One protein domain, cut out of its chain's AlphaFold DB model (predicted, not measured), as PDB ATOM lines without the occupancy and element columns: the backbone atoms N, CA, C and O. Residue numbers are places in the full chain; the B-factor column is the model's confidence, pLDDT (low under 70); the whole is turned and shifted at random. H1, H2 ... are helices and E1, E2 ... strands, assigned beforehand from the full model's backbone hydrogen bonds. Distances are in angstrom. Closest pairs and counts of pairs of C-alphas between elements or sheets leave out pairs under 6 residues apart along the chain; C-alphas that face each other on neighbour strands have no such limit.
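What this domain is: This is residues 395 to 435 of the 436 residues of the protein "DNA helicase" of Romboutsia hominis (UniProt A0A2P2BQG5). A long, narrow sheet of three strands has one short helix, H1, over one face; residues 414 to 419 stick out at one end. The printed part has 41 residues, with E1, E2, E3, H1 in chain order; E1 - E2 - E3 is a meander, each strand the antiparallel neighbour of the one before. The class is mixed, the whole loose, with a radius of gyration of the C-alphas of 11.8 A and spans of 39 by 20 by 13 A.

How they stand to each other: Start at E1, residues 395 to 400, a hairpin with E2, residues 406 to 414; N 397 and O 409, 2.8 A apart, are within hydrogen-bond range. E2 and E3, residues 419 to 422, form the next hairpin, with N 412 and O 421 at 2.8 A. H1, residues 426 to 433, with every O i to N i+4 pair within range, is on the sheet at a height of 8.7 A; its closest C-alphas to E2 are Tyr 426 and Ala 409, 4.6 A.

Where its parts are: Find C-alpha 395 at (-26.923, 29.351, 13.501); E1 spans 16.8 A, E2 25.9 A, E3 10.2 A, and H1 10.5 A to C-alpha 433 at (-36.902, 35.613, 17.360).

The domain as a whole: The farthest C-alphas, Phe 403 and Asn 416, are 39.2 A apart. The printed part has no cut, its links are tight, and pLDDT is under 70 at residues 414 to 419 and 431 to 435.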
ATOM      1  N   GLU A 395     -25.815  28.399  13.414       75.00
ATOM      2  CA  GLU A 395     -26.923  29.351  13.501       75.00
ATOM      3  C   GLU A 395     -26.344  30.752  13.726       75.00
ATOM      4  O   GLU A 395     -25.557  30.928  14.655       75.00
ATOM      5  N   ILE A 396     -26.738  31.740  12.914       78.25
ATOM      6  CA  ILE A 396     -26.394  33.160  13.099       78.25
ATOM      7  C   ILE A 396     -27.688  33.968  13.183       78.25
ATOM      8  O   ILE A 396     -28.522  33.891  12.285       78.25
ATOM      9  N   ILE A 397     -27.831  34.769  14.237       79.44
ATOM     10  CA  ILE A 397     -28.929  35.718  14.424       79.44
ATOM     11  C   ILE A 397     -28.338  37.122  14.352       79.44
ATOM     12  O   ILE A 397     -27.452  37.466  15.135       79.44
ATOM     13  N   ILE A 398     -28.826  37.933  13.418       81.38
ATOM     14  CA  ILE A 398     -28.419  39.332  13.270       81.38
ATOM     15  C   ILE A 398     -29.582  40.210  13.718       81.38
ATOM     16  O   ILE A 398     -30.667  40.165  13.140       81.38
ATOM     17  N   SER A 399     -29.346  41.020  14.742       78.44
ATOM     18  CA  SER A 399     -30.290  42.009  15.254       78.44
ATOM     19  C   SER A 399     -29.674  43.400  15.151       78.44
ATOM     20  O   SER A 399     -28.460  43.556  15.262       78.44
ATOM     21  N   ARG A 400     -30.505  44.418  14.931       80.75
ATOM     22  CA  ARG A 400     -30.100  45.824  15.026       80.75
ATOM     23  C   ARG A 400     -30.814  46.449  16.210       80.75
ATOM     24  O   ARG A 400     -32.027  46.279  16.346       80.75
ATOM     25  N   ASP A 401     -30.068  47.129  17.072       74.56
ATOM     26  CA  ASP A 401     -30.669  47.887  18.167       74.56
ATOM     27  C   ASP A 401     -31.283  49.213  17.667       74.56
ATOM     28  O   ASP A 401     -31.229  49.551  16.483       74.56
ATOM     29  N   ARG A 402     -31.906  49.974  18.578       71.75
ATOM     30  CA  ARG A 402     -32.547  51.265  18.255       71.75
ATOM     31  C   ARG A 402     -31.553  52.364  17.849       71.75
ATOM     32  O   ARG A 402     -31.996  53.424  17.419       71.75
ATOM     33  N   PHE A 403     -30.254  52.121  18.001       74.88
ATOM     34  CA  PHE A 403     -29.161  53.026  17.656       74.88
ATOM     35  C   PHE A 403     -28.372  52.527  16.430       74.88
ATOM     36  O   PHE A 403     -27.267  52.994  16.186       74.88
ATOM     37  N   GLU A 404     -28.944  51.588  15.665       73.00
ATOM     38  CA  GLU A 404     -28.348  50.934  14.491       73.00
ATOM     39  C   GLU A 404     -27.094  50.081  14.755       73.00
ATOM     40  O   GLU A 404     -26.451  49.626  13.804       73.00
ATOM     41  N   ASN A 405     -26.767  49.757  16.010       78.12
ATOM     42  CA  ASN A 405     -25.668  48.833  16.279       78.12
ATOM     43  C   ASN A 405     -26.059  47.408  15.880       78.12
ATOM     44  O   ASN A 405     -27.151  46.922  16.195       78.12
ATOM     45  N   VAL A 406     -25.142  46.725  15.196       80.75
ATOM     46  CA  VAL A 406     -25.333  45.350  14.729       80.75
ATOM     47  C   VAL A 406     -24.921  44.370  15.825       80.75
ATOM     48  O   VAL A 406     -23.743  44.239  16.147       80.75
ATOM     49  N   ASN A 407     -25.895  43.636  16.352       81.94
ATOM     50  CA  ASN A 407     -25.690  42.538  17.286       81.94
ATOM     51  C   ASN A 407     -25.699  41.213  16.523       81.94
ATOM     52  O   ASN A 407     -26.667  40.894  15.830       81.94
ATOM     53  N   ILE A 408     -24.627  40.432  16.666       83.94
ATOM     54  CA  ILE A 408     -24.476  39.129  16.011       83.94
ATOM     55  C   ILE A 408     -24.452  38.048  17.090       83.94
ATOM     56  O   ILE A 408     -23.527  37.975  17.897       83.94
ATOM     57  N   ALA A 409     -25.465  37.191  17.101       84.44
ATOM     58  CA  ALA A 409     -25.524  35.982  17.911       84.44
ATOM     59  C   ALA A 409     -25.158  34.769  17.060       84.44
ATOM     60  O   ALA A 409     -25.582  34.688  15.910       84.44
ATOM     61  N   TYR A 410     -24.416  33.810  17.616       83.81
ATOM     62  CA  TYR A 410     -24.123  32.565  16.911       83.81
ATOM     63  C   TYR A 410     -24.144  31.335  17.819       83.81
ATOM     64  O   TYR A 410     -23.807  31.408  19.005       83.81
ATOM     65  N   LYS A 411     -24.492  30.185  17.235       85.12
ATOM     66  CA  LYS A 411     -24.302  28.855  17.819       85.12
ATOM     67  C   LYS A 411     -23.734  27.914  16.772       85.12
ATOM     68  O   LYS A 411     -24.320  27.757  15.707       85.12
ATOM     69  N   ILE A 412     -22.636  27.261  17.123       81.56
ATOM     70  CA  ILE A 412     -21.959  26.254  16.320       81.56
ATOM     71  C   ILE A 412     -22.155  24.889  16.972       81.56
ATOM     72  O   ILE A 412     -21.951  24.754  18.182       81.56
ATOM     73  N   THR A 413     -22.549  23.886  16.192       74.44
ATOM     74  CA  THR A 413     -22.649  22.490  16.646       74.44
ATOM     75  C   THR A 413     -21.570  21.681  15.939       74.44
ATOM     76  O   THR A 413     -21.472  21.739  14.722       74.44
ATOM     77  N   PHE A 414     -20.738  20.961  16.693       62.91
ATOM     78  CA  PHE A 414     -19.665  20.139  16.134       62.91
ATOM     79  C   PHE A 414     -20.054  18.656  16.169       62.91
ATOM     80  O   PHE A 414     -20.182  18.075  17.253       62.91
ATOM     81  N   GLY A 415     -20.186  18.051  14.984       55.56
ATOM     82  CA  GLY A 415     -20.471  16.623  14.794       55.56
ATOM     83  C   GLY A 415     -21.858  16.190  15.282       55.56
ATOM     84  O   GLY A 415     -22.674  17.016  15.692       55.56
ATOM     85  N   ASN A 416     -22.113  14.874  15.278       53.12
ATOM     86  CA  ASN A 416     -23.387  14.256  15.678       53.12
ATOM     87  C   ASN A 416     -23.676  14.358  17.199       53.12
ATOM     88  O   ASN A 416     -23.841  13.355  17.890       53.12
ATOM     89  N   SER A 417     -23.873  15.589  17.690       54.38
ATOM     90  CA  SER A 417     -24.654  15.972  18.886       54.38
ATOM     91  C   SER A 417     -23.952  16.199  20.238       54.38
ATOM     92  O   SER A 417     -24.664  16.398  21.219       54.38
ATOM     93  N   ILE A 418     -22.615  16.238  20.362       55.59
ATOM     94  CA  ILE A 418     -21.987  16.271  21.714       55.59
ATOM     95  C   ILE A 418     -21.380  17.632  22.109       55.59
ATOM     96  O   ILE A 418     -21.328  17.955  23.296       55.59
ATOM     97  N   LYS A 419     -20.961  18.486  21.162       62.31
ATOM     98  CA  LYS A 419     -20.292  19.763  21.488       62.31
ATOM     99  C   LYS A 419     -20.951  20.949  20.788       62.31
ATOM    100  O   LYS A 419     -20.937  21.039  19.566       62.31
ATOM    101  N   THR A 420     -21.482  21.891  21.567       73.00
ATOM    102  CA  THR A 420     -22.014  23.165  21.056       73.00
ATOM    103  C   THR A 420     -21.256  24.350  21.639       73.00
ATOM    104  O   THR A 420     -21.082  24.415  22.855       73.00
ATOM    105  N   VAL A 421     -20.869  25.307  20.794       78.12
ATOM    106  CA  VAL A 421     -20.270  26.593  21.189       78.12
ATOM    107  C   VAL A 421     -21.224  27.712  20.790       78.12
ATOM    108  O   VAL A 421     -21.670  27.759  19.652       78.12
ATOM    109  N   SER A 422     -21.552  28.622  21.701       86.31
ATOM    110  CA  SER A 422     -22.390  29.788  21.402       86.31
ATOM    111  C   SER A 422     -21.852  31.029  22.093       86.31
ATOM    112  O   SER A 422     -21.304  30.915  23.191       86.31
ATOM    113  N   ASN A 423     -22.058  32.208  21.507       86.81
ATOM    114  CA  ASN A 423     -21.775  33.453  22.216       86.81
ATOM    115  C   ASN A 423     -22.877  33.797  23.237       86.81
ATOM    116  O   ASN A 423     -23.961  33.213  23.255       86.81
ATOM    117  N   ASN A 424     -22.576  34.751  24.115       84.69
ATOM    118  CA  ASN A 424     -23.460  35.226  25.183       84.69
ATOM    119  C   ASN A 424     -24.804  35.777  24.671       84.69
ATOM    120  O   ASN A 424     -25.822  35.592  25.331       84.69
ATOM    121  N   LEU A 425     -24.824  36.378  23.480       81.25
ATOM    122  CA  LEU A 425     -26.018  36.996  22.885       81.25
ATOM    123  C   LEU A 425     -27.039  35.985  22.335       81.25
ATOM    124  O   LEU A 425     -28.194  36.330  22.086       81.25
ATOM    125  N   TYR A 426     -26.631  34.733  22.120       82.06
ATOM    126  CA  TYR A 426     -27.443  33.757  21.399       82.06
ATOM    127  C   TYR A 426     -28.726  33.346  22.136       82.06
ATOM    128  O   TYR A 426     -29.769  33.187  21.505       82.06
ATOM    129  N   LYS A 427     -28.687  33.196  23.467       77.88
ATOM    130  CA  LYS A 427     -29.880  32.804  24.244       77.88
ATOM    131  C   LYS A 427     -30.958  33.890  24.248       77.88
ATOM    132  O   LYS A 427     -32.136  33.558  24.154       77.88
ATOM    133  N   GLU A 428     -30.551  35.151  24.346       77.31
ATOM    134  CA  GLU A 428     -31.456  36.303  24.405       77.31
ATOM    135  C   GLU A 428     -32.107  36.555  23.043       77.31
ATOM    136  O   GLU A 428     -33.332  36.548  22.925       77.31
ATOM    137  N   LEU A 429     -31.303  36.649  21.980       77.62
ATOM    138  CA  LEU A 429     -31.815  36.950  20.641       77.62
ATOM    139  C   LEU A 429     -32.659  35.812  20.048       77.62
ATOM    140  O   LEU A 429     -33.627  36.075  19.338       77.62
ATOM    141  N   LYS A 430     -32.368  34.550  20.389       76.44
ATOM    142  CA  LYS A 430     -33.190  33.399  19.974       76.44
ATOM    143  C   LYS A 430     -34.557  33.356  20.664       76.44
ATOM    144  O   LYS A 430     -35.507  32.793  20.117       76.44
ATOM    145  N   PHE A 431     -34.667  33.909  21.872       69.38
ATOM    146  CA  PHE A 431     -35.945  34.023  22.571       69.38
ATOM    147  C   PHE A 431     -36.834  35.100  21.936       69.38
ATOM    148  O   PHE A 431     -38.030  34.871  21.755       69.38
ATOM    149  N   ASP A 432     -36.242  36.226  21.531       65.25
ATOM    150  CA  ASP A 432     -36.947  37.305  20.830       65.25
ATOM    151  C   ASP A 432     -37.372  36.914  19.407       65.25
ATOM    152  O   ASP A 432     -38.466  37.276  18.974       65.25
ATOM    153  N   GLU A 433     -36.563  36.124  18.695       58.91
ATOM    154  CA  GLU A 433     -36.902  35.613  17.360       58.91
ATOM    155  C   GLU A 433     -38.129  34.687  17.386       58.91
ATOM    156  O   GLU A 433     -38.967  34.771  16.501       58.91
ATOM    157  N   LYS A 434     -38.297  33.861  18.431       51.84
ATOM    158  CA  LYS A 434     -39.480  32.988  18.595       51.84
ATOM    159  C   LYS A 434     -40.781  33.733  18.923       51.84
ATOM    160  O   LYS A 434     -41.843  33.113  18.896       51.84
ATOM    161  N   LYS A 435     -40.701  35.005  19.323       46.56
ATOM    162  CA  LYS A 435     -41.864  35.859  19.612       46.56
ATOM    163  C   LYS A 435     -42.302  36.703  18.410       46.56
ATOM    164  O   LYS A 435     -43.384  37.285  18.477       46.56
TER     165      LYS A 435